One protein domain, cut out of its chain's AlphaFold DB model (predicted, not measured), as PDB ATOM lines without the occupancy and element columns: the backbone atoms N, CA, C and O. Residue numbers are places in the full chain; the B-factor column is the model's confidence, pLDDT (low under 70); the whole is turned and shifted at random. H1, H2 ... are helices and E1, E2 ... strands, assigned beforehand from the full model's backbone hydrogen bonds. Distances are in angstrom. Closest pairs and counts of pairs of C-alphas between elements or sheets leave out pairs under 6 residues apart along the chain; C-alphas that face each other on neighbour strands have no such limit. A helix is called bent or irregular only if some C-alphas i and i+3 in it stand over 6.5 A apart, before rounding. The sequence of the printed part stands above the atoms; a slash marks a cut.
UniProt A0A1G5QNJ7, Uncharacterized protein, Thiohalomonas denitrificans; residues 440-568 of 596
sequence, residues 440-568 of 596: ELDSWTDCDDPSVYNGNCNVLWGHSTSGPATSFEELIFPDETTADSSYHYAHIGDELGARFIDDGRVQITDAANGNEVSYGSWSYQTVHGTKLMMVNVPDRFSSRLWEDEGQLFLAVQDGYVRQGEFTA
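This is residues 440 to 568 of the 596 residues of an uncharacterized protein of Thiohalomonas denitrificans (UniProt A0A1G5QNJ7). One antiparallel sheet of seven strands is curled like part of a barrel and folded back on itself, with E1, E2 and E3 on one leaf, E5, E6 and E7 on the other, and the long strand E4 as the hinge; its edges E1 and E7 are not neighbours. Loops of residues 444 to 488 gather on one side of this curled sheet, and the short helix H1 sits on the other side, by E1. The printed part has 129 residues, with E1 E2 E3 E4 E5 H1 E6 E7 along the chain, and the strands stand in the order E1 - E2 - E3 - E4 - E5 - E6 - E7 across the sheet. The class is mostly strand, though the named elements hold 55 residues, under half; the whole is compact, with a radius of gyration of the C-alphas of 13.9 A and spans of 34 by 34 by 27 A.

Residues 440 to 489 hold no named element. E1, residues 490 to 493, begins at C-alpha 490 (103.022, 30.094, 10.921). E2 is residues 496 to 500 and E3 residues 505 to 510, 15.9 A long. E4, residues 516 to 527, runs 33.8 A from C-alpha 516 (89.269, 28.389, 18.648). E5 is residues 530 to 536, 18.9 A; H1, residues 539 to 544, is irregular, with C-alphas 540 and 543 7.3 A apart. E6, residues 551 to 557, measures 18.1 A, and E7, residues 560 to 567, 22.1 A, ending at C-alpha 567 (115.914, 32.129, 27.026).

The strongly twisted sheet begins with a meander, E1 to E5, each strand the antiparallel neighbour of the one before. In the hairpin E1 and E2, N 490 and O 498 are 2.9 A apart; in E2 and E3, N 499 and O 507 are 2.8 A apart. E4 is staggered: residues 516 to 521 pair with E3, N 518 to O 508 at 2.9 A, and residues 521 to 527 with E5, N 523 to O 534 at 2.9 A. E5 and E6 have N 535 and O 552 at 2.8 A, and the hairpin E6 and E7 has N 553 and O 564 at 2.9 A. Edge strands E1 and E7 are only just apart, their closest C-alphas 8.2 A from each other. H1 is on the sheet at a height of 7.6 A, only just over none of the strands, with 2 of its 6 C-alphas falling on E1; the closest C-alphas of E1 and H1 are those of Gly 493 and Arg 544, 5.3 A. In H1, 0 of 2 O i to N i+4 pairs and 2 of 3 O i to N i+3 pairs are within hydrogen-bond range.

The two C-alphas farthest apart, those of Gly 514 and His 528, are 40.8 A from each other. The printed part has no cut, and no link between named elements is long. Mean pLDDT of the printed part is 79.9; 23 residues are under 70, among them 482 to 489 and 546 to 550.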
ATOM      1  N   GLU A 440     118.430  31.131  20.038       86.88
ATOM      2  CA  GLU A 440     118.781  29.930  19.288       86.88
ATOM      3  C   GLU A 440     117.869  29.770  18.066       86.88
ATOM      4  O   GLU A 440     116.685  30.097  18.087       86.88
ATOM      5  N   LEU A 441     118.434  29.321  16.947       86.75
ATOM      6  CA  LEU A 441     117.694  28.888  15.765       86.75
ATOM      7  C   LEU A 441     118.060  27.441  15.475       86.75
ATOM      8  O   LEU A 441     119.194  27.143  15.081       86.75
ATOM      9  N   ASP A 442     117.072  26.571  15.567       77.12
ATOM     10  CA  ASP A 442     117.225  25.173  15.214       77.12
ATOM     11  C   ASP A 442     117.499  24.956  13.716       77.12
ATOM     12  O   ASP A 442     117.111  25.750  12.840       77.12
ATOM     13  N   SER A 443     118.198  23.855  13.406       77.44
ATOM     14  CA  SER A 443     118.668  23.551  12.051       77.44
ATOM     15  C   SER A 443     118.564  22.077  11.643       77.44
ATOM     16  O   SER A 443     119.555  21.455  11.251       77.44
ATOM     17  N   TRP A 444     117.339  21.553  11.605       76.31
ATOM     18  CA  TRP A 444     117.041  20.229  11.048       76.31
ATOM     19  C   TRP A 444     117.063  20.194   9.498       76.31
ATOM     20  O   TRP A 444     116.915  21.218   8.814       76.31
ATOM     21  N   THR A 445     117.309  19.010   8.915       77.38
ATOM     22  CA  THR A 445     117.578  18.823   7.461       77.38
ATOM     23  C   THR A 445     116.877  17.623   6.811       77.38
ATOM     24  O   THR A 445     117.071  17.342   5.627       77.38
ATOM     25  N   ASP A 446     116.061  16.932   7.588       70.38
ATOM     26  CA  ASP A 446     115.393  15.652   7.351       70.38
ATOM     27  C   ASP A 446     113.978  15.777   6.749       70.38
ATOM     28  O   ASP A 446     113.365  14.774   6.383       70.38
ATOM     29  N   CYS A 447     113.483  17.002   6.554       75.50
ATOM     30  CA  CYS A 447     112.200  17.258   5.903       75.50
ATOM     31  C   CYS A 447     112.139  16.781   4.432       75.50
ATOM     32  O   CYS A 447     113.118  16.837   3.682       75.50
ATOM     33  N   ASP A 448     110.941  16.383   3.982       69.81
ATOM     34  CA  ASP A 448     110.670  15.869   2.627       69.81
ATOM     35  C   ASP A 448     111.225  16.772   1.497       69.81
ATOM     36  O   ASP A 448     110.833  17.935   1.363       69.81
ATOM     37  N   ASP A 449     112.066  16.226   0.605       55.22
ATOM     38  CA  ASP A 449     112.549  16.882  -0.631       55.22
ATOM     39  C   ASP A 449     111.347  17.349  -1.489       55.22
ATOM     40  O   ASP A 449     110.562  16.505  -1.941       55.22
ATOM     41  N   PRO A 450     111.155  18.671  -1.730       54.66
ATOM     42  CA  PRO A 450     112.186  19.714  -1.837       54.66
ATOM     43  C   PRO A 450     112.177  20.792  -0.733       54.66
ATOM     44  O   PRO A 450     112.482  21.951  -1.015       54.66
ATOM     45  N   SER A 451     111.809  20.445   0.500       68.00
ATOM     46  CA  SER A 451     111.525  21.410   1.582       68.00
ATOM     47  C   SER A 451     112.763  21.954   2.317       68.00
ATOM     48  O   SER A 451     112.627  22.779   3.213       68.00
ATOM     49  N   VAL A 452     113.977  21.542   1.935       78.31
ATOM     50  CA  VAL A 452     115.234  22.002   2.556       78.31
ATOM     51  C   VAL A 452     115.686  23.341   1.948       78.31
ATOM     52  O   VAL A 452     116.211  23.387   0.829       78.31
ATOM     53  N   TYR A 453     115.547  24.447   2.688       82.81
ATOM     54  CA  TYR A 453     115.856  25.799   2.200       82.81
ATOM     55  C   TYR A 453     117.201  26.316   2.731       82.81
ATOM     56  O   TYR A 453     117.373  26.631   3.907       82.81
ATOM     57  N   ASN A 454     118.187  26.402   1.830       85.50
ATOM     58  CA  ASN A 454     119.591  26.713   2.148       85.50
ATOM     59  C   ASN A 454     120.226  25.780   3.202       85.50
ATOM     60  O   ASN A 454     121.169  26.168   3.877       85.50
ATOM     61  N   GLY A 455     119.763  24.526   3.278       80.00
ATOM     62  CA  GLY A 455     120.321  23.524   4.192       80.00
ATOM     63  C   GLY A 455     119.698  23.514   5.587       80.00
ATOM     64  O   GLY A 455     120.305  22.943   6.475       80.00
ATOM     65  N   ASN A 456     118.527  24.130   5.771       83.31
ATOM     66  CA  ASN A 456     117.754  24.071   7.010       83.31
ATOM     67  C   ASN A 456     116.244  24.124   6.667       83.31
ATOM     68  O   ASN A 456     115.820  24.937   5.835       83.31
ATOM     69  N   CYS A 457     115.467  23.219   7.262       83.75
ATOM     70  CA  CYS A 457     114.025  23.032   7.080       83.75
ATOM     71  C   CYS A 457     113.147  24.013   7.883       83.75
ATOM     72  O   CYS A 457     112.008  24.254   7.483       83.75
ATOM     73  N   ASN A 458     113.673  24.610   8.955       86.00
ATOM     74  CA  ASN A 458     113.029  25.640   9.771       86.00
ATOM     75  C   ASN A 458     112.780  26.907   8.930       86.00
ATOM     76  O   ASN A 458     113.678  27.741   8.764       86.00
ATOM     77  N   VAL A 459     111.587  27.029   8.336       86.31
ATOM     78  CA  VAL A 459     111.149  28.207   7.569       86.31
ATOM     79  C   VAL A 459     109.644  28.456   7.691       86.31
ATOM     80  O   VAL A 459     108.828  27.544   7.569       86.31
ATOM     81  N   LEU A 460     109.256  29.725   7.827       84.06
ATOM     82  CA  LEU A 460     107.847  30.127   7.898       84.06
ATOM     83  C   LEU A 460     107.276  30.482   6.519       84.06
ATOM     84  O   LEU A 460     107.973  31.008   5.647       84.06
ATOM     85  N   TRP A 461     105.973  30.260   6.328       81.38
ATOM     86  CA  TRP A 461     105.247  30.626   5.107       81.38
ATOM     87  C   TRP A 461     104.394  31.879   5.318       81.38
ATOM     88  O   TRP A 461     103.688  32.011   6.311       81.38
ATOM     89  N   GLY A 462     104.471  32.813   4.366       70.69
ATOM     90  CA  GLY A 462     103.778  34.099   4.429       70.69
ATOM     91  C   GLY A 462     102.490  34.159   3.613       70.69
ATOM     92  O   GLY A 462     102.237  33.345   2.724       70.69
ATOM     93  N   HIS A 463     101.694  35.198   3.864       70.75
ATOM     94  CA  HIS A 463     100.379  35.401   3.242       70.75
ATOM     95  C   HIS A 463     100.443  35.829   1.758       70.75
ATOM     96  O   HIS A 463      99.418  35.935   1.077       70.75
ATOM     97  N   SER A 464     101.638  36.168   1.263       63.91
ATOM     98  CA  SER A 464     101.849  36.868  -0.015       63.91
ATOM     99  C   SER A 464     102.715  36.107  -1.027       63.91
ATOM    100  O   SER A 464     102.851  36.548  -2.174       63.91
ATOM    101  N   THR A 465     103.273  34.958  -0.641       62.44
ATOM    102  CA  THR A 465     104.321  34.240  -1.380       62.44
ATOM    103  C   THR A 465     103.865  32.866  -1.887       62.44
ATOM    104  O   THR A 465     102.889  32.281  -1.428       62.44
ATOM    105  N   SER A 466     104.582  32.331  -2.883       72.50
ATOM    106  CA  SER A 466     104.426  30.951  -3.382       72.50
ATOM    107  C   SER A 466     105.566  30.038  -2.900       72.50
ATOM    108  O   SER A 466     106.060  29.205  -3.660       72.50
ATOM    109  N   GLY A 467     106.061  30.308  -1.697       80.31
ATOM    110  CA  GLY A 467     107.275  29.765  -1.090       80.31
ATOM    111  C   GLY A 467     107.467  30.376   0.304       80.31
ATOM    112  O   GLY A 467     106.710  31.291   0.653       80.31
ATOM    113  N   PRO A 468     108.471  29.930   1.075       86.81
ATOM    114  CA  PRO A 468     108.734  30.473   2.404       86.81
ATOM    115  C   PRO A 468     109.032  31.977   2.386       86.81
ATOM    116  O   PRO A 468     109.502  32.519   1.379       86.81
ATOM    117  N   ALA A 469     108.749  32.645   3.501       89.44
ATOM    118  CA  ALA A 469     108.967  34.072   3.676       89.44
ATOM    119  C   ALA A 469     110.464  34.411   3.736       89.44
ATOM    120  O   ALA A 469     111.276  33.683   4.304       89.44
ATOM    121  N   THR A 470     110.818  35.558   3.165       92.00
ATOM    122  CA  THR A 470     112.184  36.106   3.099       92.00
ATOM    123  C   THR A 470     112.331  37.417   3.880       92.00
ATOM    124  O   THR A 470     113.429  37.963   4.010       92.00
ATOM    125  N   SER A 471     111.221  37.932   4.416       92.94
ATOM    126  CA  SER A 471     111.161  39.105   5.290       92.94
ATOM    127  C   SER A 471     109.944  39.033   6.215       92.94
ATOM    128  O   SER A 471     108.941  38.402   5.880       92.94
ATOM    129  N   PHE A 472     110.007  39.705   7.366       92.19
ATOM    130  CA  PHE A 472     108.885  39.776   8.311       92.19
ATOM    131  C   PHE A 472     107.633  40.402   7.683       92.19
ATOM    132  O   PHE A 472     106.511  39.993   7.962       92.19
ATOM    133  N   GLU A 473     107.819  41.363   6.780       90.75
ATOM    134  CA  GLU A 473     106.743  42.035   6.056       90.75
ATOM    135  C   GLU A 473     105.951  41.096   5.117       90.75
ATOM    136  O   GLU A 473     104.862  41.463   4.686       90.75
ATOM    137  N   GLU A 474     106.453  39.891   4.813       89.06
ATOM    138  CA  GLU A 474     105.717  38.854   4.065       89.06
ATOM    139  C   GLU A 474     104.837  37.967   4.973       89.06
ATOM    140  O   GLU A 474     103.916  37.316   4.467       89.06
ATOM    141  N   LEU A 475     105.084  37.973   6.293       87.69
ATOM    142  CA  LEU A 475     104.292  37.280   7.321       87.69
ATOM    143  C   LEU A 475     103.173  38.147   7.920       87.69
ATOM    144  O   LEU A 475     102.183  37.604   8.399       87.69
ATOM    145  N   ILE A 476     103.320  39.477   7.917       89.31
ATOM    146  CA  ILE A 476     102.389  40.399   8.590       89.31
ATOM    147  C   ILE A 476     101.150  40.668   7.723       89.31
ATOM    148  O   ILE A 476     101.226  41.292   6.665       89.31
ATOM    149  N   PHE A 477      99.986  40.243   8.209       86.81
ATOM    150  CA  PHE A 477      98.680  40.479   7.601       86.81
ATOM    151  C   PHE A 477      98.162  41.893   7.937       86.81
ATOM    152  O   PHE A 477      98.350  42.370   9.057       86.81
ATOM    153  N   PRO A 478      97.442  42.562   7.015       85.25
ATOM    154  CA  PRO A 478      96.905  43.907   7.249       85.25
ATOM    155  C   PRO A 478      95.656  43.928   8.147       85.25
ATOM    156  O   PRO A 478      95.301  44.977   8.671       85.25
ATOM    157  N   ASP A 479      94.941  42.805   8.268       81.44
ATOM    158  CA  ASP A 479      93.803  42.636   9.171       81.44
ATOM    159  C   ASP A 479      93.475  41.146   9.399       81.44
ATOM    160  O   ASP A 479      93.862  40.268   8.626       81.44
ATOM    161  N   GLU A 480      92.696  40.881  10.448       72.44
ATOM    162  CA  GLU A 480      92.168  39.563  10.843       72.44
ATOM    163  C   GLU A 480      91.133  38.959   9.864       72.44
ATOM    164  O   GLU A 480      90.690  37.826  10.048       72.44
ATOM    165  N   THR A 481      90.708  39.703   8.836       70.19
ATOM    166  CA  THR A 481      89.617  39.324   7.913       70.19
ATOM    167  C   THR A 481      90.096  38.938   6.514       70.19
ATOM    168  O   THR A 481      89.295  38.516   5.670       70.19
ATOM    169  N   THR A 482      91.393  39.092   6.251       65.12
ATOM    170  CA  THR A 482      92.013  38.825   4.957       65.12
ATOM    171  C   THR A 482      91.895  37.337   4.631       65.12
ATOM    172  O   THR A 482      92.469  36.484   5.300       65.12
ATOM    173  N   ALA A 483      91.082  37.026   3.618       55.91
ATOM    174  CA  ALA A 483      90.669  35.660   3.317       55.91
ATOM    175  C   ALA A 483      91.849  34.782   2.885       55.91
ATOM    176  O   ALA A 483      92.518  35.078   1.893       55.91
ATOM    177  N   ASP A 484      92.026  33.676   3.600       57.72
ATOM    178  CA  ASP A 484      93.214  32.840   3.518       57.72
ATOM    179  C   ASP A 484      92.952  31.481   2.848       57.72
ATOM    180  O   ASP A 484      91.819  30.984   2.813       57.72
ATOM    181  N   SER A 485      94.012  30.864   2.325       55.16
ATOM    182  CA  SER A 485      94.032  29.421   2.074       55.16
ATOM    183  C   SER A 485      94.550  28.708   3.328       55.16
ATOM    184  O   SER A 485      95.188  29.325   4.172       55.16
ATOM    185  N   SER A 486      94.273  27.417   3.504       54.53
ATOM    186  CA  SER A 486      94.599  26.678   4.739       54.53
ATOM    187  C   SER A 486      96.100  26.369   4.926       54.53
ATOM    188  O   SER A 486      96.428  25.310   5.443       54.53
ATOM    189  N   TYR A 487      96.996  27.230   4.429       53.03
ATOM    190  CA  TYR A 487      98.439  26.985   4.285       53.03
ATOM    191  C   TYR A 487      99.322  28.231   4.547       53.03
ATOM    192  O   TYR A 487     100.484  28.230   4.151       53.03
ATOM    193  N   HIS A 488      98.794  29.308   5.149       61.44
ATOM    194  CA  HIS A 488      99.556  30.549   5.416       61.44
ATOM    195  C   HIS A 488      99.554  30.983   6.893       61.44
ATOM    196  O   HIS A 488      99.764  32.157   7.197       61.44
ATOM    197  N   TYR A 489      99.322  30.044   7.812       68.38
ATOM    198  CA  TYR A 489      99.654  30.243   9.222       68.38
ATOM    199  C   TYR A 489     101.124  29.878   9.438       68.38
ATOM    200  O   TYR A 489     101.623  28.930   8.830       68.38
ATOM    201  N   ALA A 490     101.804  30.607  10.318       74.81
ATOM    202  CA  ALA A 490     103.022  30.094  10.921       74.81
ATOM    203  C   ALA A 490     102.601  28.997  11.898       74.81
ATOM    204  O   ALA A 490     101.838  29.272  12.821       74.81
ATOM    205  N   HIS A 491     103.025  27.760  11.670       77.25
ATOM    206  CA  HIS A 491     102.866  26.736  12.693       77.25
ATOM    207  C   HIS A 491     103.868  27.042  13.804       77.25
ATOM    208  O   HIS A 491     105.029  27.294  13.498       77.25
ATOM    209  N   ILE A 492     103.386  27.097  15.044       78.25
ATOM    210  CA  ILE A 492     104.180  27.478  16.225       78.25
ATOM    211  C   ILE A 492     104.215  26.367  17.282       78.25
ATOM    212  O   ILE A 492     104.758  26.567  18.359       78.25
ATOM    213  N   GLY A 493     103.576  25.233  16.996       77.56
ATOM    214  CA  GLY A 493     103.262  24.211  17.978       77.56
ATOM    215  C   GLY A 493     102.267  23.171  17.462       77.56
ATOM    216  O   GLY A 493     101.706  23.318  16.366       77.56
ATOM    217  N   ASP A 494     102.014  22.140  18.266       76.88
ATOM    218  CA  ASP A 494     101.103  21.043  17.949       76.88
ATOM    219  C   ASP A 494      99.658  21.528  17.773       76.88
ATOM    220  O   ASP A 494      99.015  22.065  18.678       76.88
ATOM    221  N   GLU A 495      99.143  21.357  16.558       81.50
ATOM    222  CA  GLU A 495      97.851  21.872  16.097       81.50
ATOM    223  C   GLU A 495      97.637  23.399  16.311       81.50
ATOM    224  O   GLU A 495      96.499  23.879  16.256       81.50
ATOM    225  N   LEU A 496      98.715  24.187  16.475       83.88
ATOM    226  CA  LEU A 496      98.683  25.647  16.671       83.88
ATOM    227  C   LEU A 496      99.169  26.433  15.442       83.88
ATOM    228  O   LEU A 496     100.282  26.250  14.947       83.88
ATOM    229  N   GLY A 497      98.342  27.375  14.972       85.12
ATOM    230  CA  GLY A 497      98.662  28.268  13.852       85.12
ATOM    231  C   GLY A 497      98.595  29.753  14.214       85.12
ATOM    232  O   GLY A 497      97.528  30.264  14.552       85.12
ATOM    233  N   ALA A 498      99.705  30.473  14.069       86.44
ATOM    234  CA  ALA A 498      99.827  31.908  14.300       86.44
ATOM    235  C   ALA A 498      99.665  32.750  13.019       86.44
ATOM    236  O   ALA A 498     100.170  32.422  11.940       86.44
ATOM    237  N   ARG A 499      98.991  33.896  13.160       87.31
ATOM    238  CA  ARG A 499      98.855  34.967  12.164       87.31
ATOM    239  C   ARG A 499      99.285  36.298  12.784       87.31
ATOM    240  O   ARG A 499      98.592  36.837  13.642       87.31
ATOM    241  N   PHE A 500     100.383  36.864  12.297       89.44
ATOM    242  CA  PHE A 500     100.877  38.183  12.705       89.44
ATOM    243  C   PHE A 500     100.042  39.294  12.049       89.44
ATOM    244  O   PHE A 500      99.867  39.282  10.833       89.44
ATOM    245  N   ILE A 501      99.522  40.247  12.826       88.44
ATOM    246  CA  ILE A 501      98.681  41.363  12.350       88.44
ATOM    247  C   ILE A 501      99.464  42.684  12.453       88.44
ATOM    248  O   ILE A 501     100.251  42.863  13.382       88.44
ATOM    249  N   ASP A 502      99.265  43.622  11.516       89.75
ATOM    250  CA  ASP A 502     100.020  44.890  11.439       89.75
ATOM    251  C   ASP A 502      99.871  45.832  12.651       89.75
ATOM    252  O   ASP A 502     100.684  46.745  12.824       89.75
ATOM    253  N   ASP A 503      98.890  45.566  13.518       83.06
ATOM    254  CA  ASP A 503      98.623  46.280  14.768       83.06
ATOM    255  C   ASP A 503      99.413  45.751  15.982       83.06
ATOM    256  O   ASP A 503      99.278  46.298  17.076       83.06
ATOM    257  N   GLY A 504     100.261  44.733  15.787       82.00
ATOM    258  CA  GLY A 504     101.086  44.120  16.834       82.00
ATOM    259  C   GLY A 504     100.449  42.909  17.520       82.00
ATOM    260  O   GLY A 504     101.068  42.330  18.410       82.00
ATOM    261  N   ARG A 505      99.236  42.492  17.131       85.75
ATOM    262  CA  ARG A 505      98.618  41.251  17.630       85.75
ATOM    263  C   ARG A 505      99.101  40.020  16.867       85.75
ATOM    264  O   ARG A 505      99.388  40.080  15.670       85.75
ATOM    265  N   VAL A 506      99.091  38.878  17.545       87.88
ATOM    266  CA  VAL A 506      99.209  37.545  16.941       87.88
ATOM    267  C   VAL A 506      97.873  36.845  17.126       87.88
ATOM    268  O   VAL A 506      97.474  36.582  18.251       87.88
ATOM    269  N   GLN A 507      97.157  36.557  16.047       87.00
ATOM    270  CA  GLN A 507      95.966  35.713  16.100       87.00
ATOM    271  C   GLN A 507      96.404  34.248  16.077       87.00
ATOM    272  O   GLN A 507      97.009  33.809  15.102       87.00
ATOM    273  N   ILE A 508      96.082  33.497  17.125       87.06
ATOM    274  CA  ILE A 508      96.432  32.079  17.268       87.06
ATOM    275  C   ILE A 508      95.172  31.257  17.033       87.06
ATOM    276  O   ILE A 508      94.121  31.564  17.594       87.06
ATOM    277  N   THR A 509      95.269  30.242  16.183       87.62
ATOM    278  CA  THR A 509      94.192  29.302  15.867       87.62
ATOM    279  C   THR A 509      94.562  27.936  16.418       87.62
ATOM    280  O   THR A 509      95.581  27.379  16.014       87.62
ATOM    281  N   ASP A 510      93.728  27.402  17.304       85.94
ATOM    282  CA  ASP A 510      93.916  26.090  17.920       85.94
ATOM    283  C   ASP A 510      93.041  25.042  17.218       85.94
ATOM    284  O   ASP A 510      91.823  24.991  17.424       85.94
ATOM    285  N   ALA A 511      93.644  24.230  16.347       83.12
ATOM    286  CA  ALA A 511      92.915  23.235  15.567       83.12
ATOM    287  C   ALA A 511      92.407  22.057  16.423       83.12
ATOM    288  O   ALA A 511      91.298  21.579  16.143       83.12
ATOM    289  N   ALA A 512      93.115  21.692  17.502       80.38
ATOM    290  CA  ALA A 512      92.701  20.659  18.459       80.38
ATOM    291  C   ALA A 512      91.366  21.027  19.113       80.38
ATOM    292  O   ALA A 512      90.407  20.247  19.116       80.38
ATOM    293  N   ASN A 513      91.253  22.282  19.552       79.06
ATOM    294  CA  ASN A 513      90.039  22.839  20.151       79.06
ATOM    295  C   ASN A 513      89.056  23.412  19.112       79.06
ATOM    296  O   ASN A 513      88.310  24.360  19.353       79.06
ATOM    297  N   GLY A 514      88.995  22.796  17.927       80.38
ATOM    298  CA  GLY A 514      87.959  23.077  16.933       80.38
ATOM    299  C   GLY A 514      88.153  24.374  16.143       80.38
ATOM    300  O   GLY A 514      87.203  24.823  15.493       80.38
ATOM    301  N   ASN A 515      89.378  24.903  16.089       82.44
ATOM    302  CA  ASN A 515      89.762  26.212  15.539       82.44
ATOM    303  C   ASN A 515      89.283  27.383  16.413       82.44
ATOM    304  O   ASN A 515      88.767  28.381  15.896       82.44
ATOM    305  N   GLU A 516      89.425  27.255  17.735       80.00
ATOM    306  CA  GLU A 516      89.269  28.389  18.648       80.00
ATOM    307  C   GLU A 516      90.356  29.445  18.384       80.00
ATOM    308  O   GLU A 516      91.454  29.131  17.922       80.00
ATOM    309  N   VAL A 517      90.019  30.719  18.613       82.88
ATOM    310  CA  VAL A 517      90.872  31.860  18.270       82.88
ATOM    311  C   VAL A 517      91.279  32.619  19.524       82.88
ATOM    312  O   VAL A 517      90.438  33.197  20.209       82.88
ATOM    313  N   SER A 518      92.587  32.674  19.748       81.19
ATOM    314  CA  SER A 518      93.242  33.408  20.833       81.19
ATOM    315  C   SER A 518      94.083  34.561  20.288       81.19
ATOM    316  O   SER A 518      94.306  34.654  19.077       81.19
ATOM    317  N   TYR A 519      94.568  35.434  21.173       80.12
ATOM    318  CA  TYR A 519      95.440  36.543  20.790       80.12
ATOM    319  C   TYR A 519      96.670  36.636  21.688       80.12
ATOM    320  O   TYR A 519      96.536  36.810  22.893       80.12
ATOM    321  N   GLY A 520      97.842  36.567  21.066       81.31
ATOM    322  CA  GLY A 520      99.117  37.005  21.623       81.31
ATOM    323  C   GLY A 520      99.531  38.363  21.049       81.31
ATOM    324  O   GLY A 520      98.733  39.071  20.418       81.31
ATOM    325  N   SER A 521     100.806  38.715  21.198       82.12
ATOM    326  CA  SER A 521     101.388  39.942  20.644       82.12
ATOM    327  C   SER A 521     102.769  39.703  20.035       82.12
ATOM    328  O   SER A 521     103.417  38.697  20.303       82.12
ATOM    329  N   TRP A 522     103.221  40.611  19.175       89.62
ATOM    330  CA  TRP A 522     104.571  40.573  18.624       89.62
ATOM    331  C   TRP A 522     105.202  41.965  18.626       89.62
ATOM    332  O   TRP A 522     104.527  42.988  18.489       89.62
ATOM    333  N   SER A 523     106.523  42.012  18.765       85.69
ATOM    334  CA  SER A 523     107.297  43.255  18.747       85.69
ATOM    335  C   SER A 523     108.625  43.077  18.007       85.69
ATOM    336  O   SER A 523     108.984  41.971  17.611       85.69
ATOM    337  N   TYR A 524     109.357  44.170  17.769       91.50
ATOM    338  CA  TYR A 524     110.689  44.107  17.166       91.50
ATOM    339  C   TYR A 524     111.780  44.450  18.177       91.50
ATOM    340  O   TYR A 524     111.795  45.557  18.717       91.50
ATOM    341  N   GLN A 525     112.758  43.557  18.300       89.38
ATOM    342  CA  GLN A 525     113.985  43.760  19.068       89.38
ATOM    343  C   GLN A 525     115.193  43.883  18.125       89.38
ATOM    344  O   GLN A 525     115.126  43.598  16.923       89.38
ATOM    345  N   THR A 526     116.323  44.375  18.631       92.50
ATOM    346  CA  THR A 526     117.593  44.362  17.892       92.50
ATOM    347  C   THR A 526     118.716  43.910  18.809       92.50
ATOM    348  O   THR A 526     119.141  44.661  19.682       92.50
ATOM    349  N   VAL A 527     119.210  42.699  18.560       89.12
ATOM    350  CA  VAL A 527     120.231  42.006  19.355       89.12
ATOM    351  C   VAL A 527     121.475  41.856  18.494       89.12
ATOM    352  O   VAL A 527     121.386  41.463  17.335       89.12
ATOM    353  N   HIS A 528     122.631  42.288  19.004       89.12
ATOM    354  CA  HIS A 528     123.920  42.288  18.288       89.12
ATOM    355  C   HIS A 528     123.923  42.903  16.862       89.12
ATOM    356  O   HIS A 528     124.870  42.739  16.096       89.12
ATOM    357  N   GLY A 529     122.901  43.696  16.515       90.69
ATOM    358  CA  GLY A 529     122.705  44.286  15.184       90.69
ATOM    359  C   GLY A 529     121.779  43.493  14.250       90.69
ATOM    360  O   GLY A 529     121.437  44.000  13.179       90.69
ATOM    361  N   THR A 530     121.328  42.308  14.661       94.00
ATOM    362  CA  THR A 530     120.273  41.514  14.017       94.00
ATOM    363  C   THR A 530     118.900  42.004  14.482       94.00
ATOM    364  O   THR A 530     118.695  42.252  15.668       94.00
ATOM    365  N   LYS A 531     117.950  42.166  13.553       95.62
ATOM    366  CA  LYS A 531     116.549  42.501  13.862       95.62
ATOM    367  C   LYS A 531     115.780  41.202  14.113       95.62
ATOM    368  O   LYS A 531     115.705  40.380  13.202       95.62
ATOM    369  N   LEU A 532     115.188  41.072  15.296       95.12
ATOM    370  CA  LEU A 532     114.344  39.943  15.697       95.12
ATOM    371  C   LEU A 532     112.884  40.396  15.785       95.12
ATOM    372  O   LEU A 532     112.626  41.569  16.075       95.12
ATOM    373  N   MET A 533     111.943  39.488  15.537       93.12
ATOM    374  CA  MET A 533     110.539  39.653  15.918       93.12
ATOM    375  C   MET A 533     110.279  38.773  17.138       93.12
ATOM    376  O   MET A 533     110.259  37.558  16.994       93.12
ATOM    377  N   MET A 534     110.096  39.373  18.312       89.25
ATOM    378  CA  MET A 534     109.718  38.636  19.522       89.25
ATOM    379  C   MET A 534     108.218  38.347  19.465       89.25
ATOM    380  O   MET A 534     107.447  39.241  19.093       89.25
ATOM    381  N   VAL A 535     107.811  37.130  19.815       86.69
ATOM    382  CA  VAL A 535     106.435  36.642  19.708       86.69
ATOM    383  C   VAL A 535     105.977  36.151  21.078       86.69
ATOM    384  O   VAL A 535     106.387  35.102  21.548       86.69
ATOM    385  N   ASN A 536     105.093  36.915  21.711       79.25
ATOM    386  CA  ASN A 536     104.435  36.515  22.945       79.25
ATOM    387  C   ASN A 536     103.141  35.767  22.581       79.25
ATOM    388  O   ASN A 536     102.216  36.343  21.994       79.25
ATOM    389  N   VAL A 537     103.112  34.478  22.906       78.81
ATOM    390  CA  VAL A 537     101.961  33.577  22.796       78.81
ATOM    391  C   VAL A 537     101.390  33.402  24.213       78.81
ATOM    392  O   VAL A 537     102.190  33.240  25.122       78.81
ATOM    393  N   PRO A 538     100.059  33.416  24.436       72.19
ATOM    394  CA  PRO A 538      99.484  33.161  25.757       72.19
ATOM    395  C   PRO A 538      99.950  31.821  26.333       72.19
ATOM    396  O   PRO A 538      99.852  30.801  25.644       72.19
ATOM    397  N   ASP A 539     100.387  31.835  27.591       60.00
ATOM    398  CA  ASP A 539     101.193  30.768  28.204       60.00
ATOM    399  C   ASP A 539     100.487  29.405  28.258       60.00
ATOM    400  O   ASP A 539     101.142  28.378  28.140       60.00
ATOM    401  N   ARG A 540      99.146  29.372  28.211       63.62
ATOM    402  CA  ARG A 540      98.336  28.146  28.020       63.62
ATOM    403  C   ARG A 540      98.655  27.309  26.774       63.62
ATOM    404  O   ARG A 540      98.072  26.245  26.566       63.62
ATOM    405  N   PHE A 541      99.457  27.849  25.861       74.00
ATOM    406  CA  PHE A 541      99.938  27.162  24.670       74.00
ATOM    407  C   PHE A 541     101.376  26.649  24.808       74.00
ATOM    408  O   PHE A 541     101.781  25.902  23.927       74.00
ATOM    409  N   SER A 542     102.106  27.011  25.873       68.00
ATOM    410  CA  SER A 542     103.514  26.658  26.151       68.00
ATOM    411  C   SER A 542     103.796  25.172  25.939       68.00
ATOM    412  O   SER A 542     104.511  24.821  25.012       68.00
ATOM    413  N   SER A 543     103.099  24.303  26.677       63.34
ATOM    414  CA  SER A 543     103.150  22.831  26.586       63.34
ATOM    415  C   SER A 543     102.775  22.227  25.224       63.34
ATOM    416  O   SER A 543     102.794  21.009  25.049       63.34
ATOM    417  N   ARG A 544     102.370  23.061  24.262       73.12
ATOM    418  CA  ARG A 544     102.077  22.694  22.875       73.12
ATOM    419  C   ARG A 544     102.894  23.492  21.868       73.12
ATOM    420  O   ARG A 544     102.676  23.286  20.678       73.12
ATOM    421  N   LEU A 545     103.783  24.397  22.278       75.00
ATOM    422  CA  LEU A 545     104.787  24.955  21.378       75.00
ATOM    423  C   LEU A 545     105.771  23.844  20.983       75.00
ATOM    424  O   LEU A 545     105.825  22.794  21.615       75.00
ATOM    425  N   TRP A 546     106.476  24.031  19.869       63.38
ATOM    426  CA  TRP A 546     107.493  23.070  19.414       63.38
ATOM    427  C   TRP A 546     108.881  23.313  20.010       63.38
ATOM    428  O   TRP A 546     109.765  22.491  19.815       63.38
ATOM    429  N   GLU A 547     109.065  24.448  20.677       61.84
ATOM    430  CA  GLU A 547     110.263  24.785  21.441       61.84
ATOM    431  C   GLU A 547     109.855  24.656  22.915       61.84
ATOM    432  O   GLU A 547     108.780  25.150  23.278       61.84
ATOM    433  N   ASP A 548     110.637  23.940  23.720       53.53
ATOM    434  CA  ASP A 548     110.124  23.339  24.957       53.53
ATOM    435  C   ASP A 548     110.002  24.311  26.145       53.53
ATOM    436  O   ASP A 548     109.100  24.128  26.965       53.53
ATOM    437  N   GLU A 549     110.827  25.365  26.236       53.72
ATOM    438  CA  GLU A 549     110.885  26.221  27.441       53.72
ATOM    439  C   GLU A 549     110.988  27.739  27.178       53.72
ATOM    440  O   GLU A 549     110.617  28.536  28.046       53.72
ATOM    441  N   GLY A 550     111.465  28.185  26.011       57.44
ATOM    442  CA  GLY A 550     111.726  29.605  25.736       57.44
ATOM    443  C   GLY A 550     110.603  30.384  25.036       57.44
ATOM    444  O   GLY A 550     109.680  29.845  24.420       57.44
ATOM    445  N   GLN A 551     110.701  31.721  25.056       71.81
ATOM    446  CA  GLN A 551     109.768  32.555  24.290       71.81
ATOM    447  C   GLN A 551     110.070  32.471  22.794       71.81
ATOM    448  O   GLN A 551     111.204  32.624  22.339       71.81
ATOM    449  N   LEU A 552     109.012  32.344  22.004       82.56
ATOM    450  CA  LEU A 552     109.106  32.284  20.556       82.56
ATOM    451  C   LEU A 552     109.674  33.588  19.960       82.56
ATOM    452  O   LEU A 552     109.161  34.687  20.199       82.56
ATOM    453  N   PHE A 553     110.674  33.493  19.084       89.38
ATOM    454  CA  PHE A 553     111.089  34.614  18.236       89.38
ATOM    455  C   PHE A 553     111.284  34.196  16.777       89.38
ATOM    456  O   PHE A 553     111.444  33.028  16.440       89.38
ATOM    457  N   LEU A 554     111.273  35.186  15.881       92.25
ATOM    458  CA  LEU A 554     111.588  34.999  14.468       92.25
ATOM    459  C   LEU A 554     112.809  35.824  14.053       92.25
ATOM    460  O   LEU A 554     112.931  37.008  14.391       92.25
ATOM    461  N   ALA A 555     113.658  35.242  13.207       94.75
ATOM    462  CA  ALA A 555     114.800  35.918  12.589       94.75
ATOM    463  C   ALA A 555     114.868  35.695  11.078       94.75
ATOM    464  O   ALA A 555     114.387  34.697  10.554       94.75
ATOM    465  N   VAL A 556     115.531  36.615  10.369       94.38
ATOM    466  CA  VAL A 556     115.934  36.391   8.973       94.38
ATOM    467  C   VAL A 556     117.356  35.825   8.950       94.38
ATOM    468  O   VAL A 556     118.320  36.564   9.164       94.38
ATOM    469  N   GLN A 557     117.487  34.531   8.659       93.25
ATOM    470  CA  GLN A 557     118.751  33.789   8.584       93.25
ATOM    471  C   GLN A 557     118.877  33.161   7.181       93.25
ATOM    472  O   GLN A 557     117.902  32.666   6.620       93.25
ATOM    473  N   ASP A 558     120.051  33.294   6.549       91.62
ATOM    474  CA  ASP A 558     120.340  32.887   5.156       91.62
ATOM    475  C   ASP A 558     119.254  33.219   4.107       91.62
ATOM    476  O   ASP A 558     119.099  32.543   3.087       91.62
ATOM    477  N   GLY A 559     118.546  34.333   4.318       91.69
ATOM    478  CA  GLY A 559     117.542  34.872   3.398       91.69
ATOM    479  C   GLY A 559     116.116  34.357   3.599       91.69
ATOM    480  O   GLY A 559     115.260  34.714   2.792       91.69
ATOM    481  N   TYR A 560     115.855  33.578   4.650       92.56
ATOM    482  CA  TYR A 560     114.529  33.073   5.015       92.56
ATOM    483  C   TYR A 560     114.149  33.489   6.437       92.56
ATOM    484  O   TYR A 560     115.030  33.706   7.269       92.56
ATOM    485  N   VAL A 561     112.848  33.618   6.713       91.75
ATOM    486  CA  VAL A 561     112.353  33.779   8.087       91.75
ATOM    487  C   VAL A 561     112.306  32.407   8.753       91.75
ATOM    488  O   VAL A 561     111.659  31.501   8.226       91.75
ATOM    489  N   ARG A 562     112.981  32.287   9.896       90.44
ATOM    490  CA  ARG A 562     113.072  31.088  10.735       90.44
ATOM    491  C   ARG A 562     112.467  31.349  12.112       90.44
ATOM    492  O   ARG A 562     112.458  32.503  12.549       90.44
ATOM    493  N   GLN A 563     111.988  30.283  12.735       88.25
ATOM    494  CA  GLN A 563     111.577  30.198  14.132       88.25
ATOM    495  C   GLN A 563     112.798  29.982  15.030       88.25
ATOM    496  O   GLN A 563     113.789  29.414  14.568       88.25
ATOM    497  N   GLY A 564     112.733  30.436  16.275       87.56
ATOM    498  CA  GLY A 564     113.750  30.182  17.284       87.56
ATOM    499  C   GLY A 564     113.254  30.407  18.701       87.56
ATOM    500  O   GLY A 564     112.192  31.006  18.915       87.56
ATOM    501  N   GLU A 565     114.091  29.979  19.634       83.94
ATOM    502  CA  GLU A 565     113.861  29.975  21.072       83.94
ATOM    503  C   GLU A 565     114.689  31.065  21.774       83.94
ATOM    504  O   GLU A 565     115.890  31.221  21.532       83.94
ATOM    505  N   PHE A 566     114.035  31.863  22.621       82.38
ATOM    506  CA  PHE A 566     114.677  32.865  23.471       82.38
ATOM    507  C   PHE A 566     114.592  32.457  24.942       82.38
ATOM    508  O   PHE A 566     113.492  32.363  25.490       82.38
ATOM    509  N   THR A 567     115.754  32.326  25.578       79.69
ATOM    510  CA  THR A 567     115.914  32.129  27.026       79.69
ATOM    511  C   THR A 567     116.474  33.417  27.625       79.69
ATOM    512  O   THR A 567     117.533  33.890  27.197       79.69
ATOM    513  N   ALA A 568     115.790  34.019  28.600       79.19
ATOM    514  CA  ALA A 568     116.260  35.261  29.209       79.19
ATOM    515  C   ALA A 568     117.367  35.014  30.246       79.19
ATOM    516  O   ALA A 568     117.437  33.971  30.900       79.19
TER     517      ALA A 568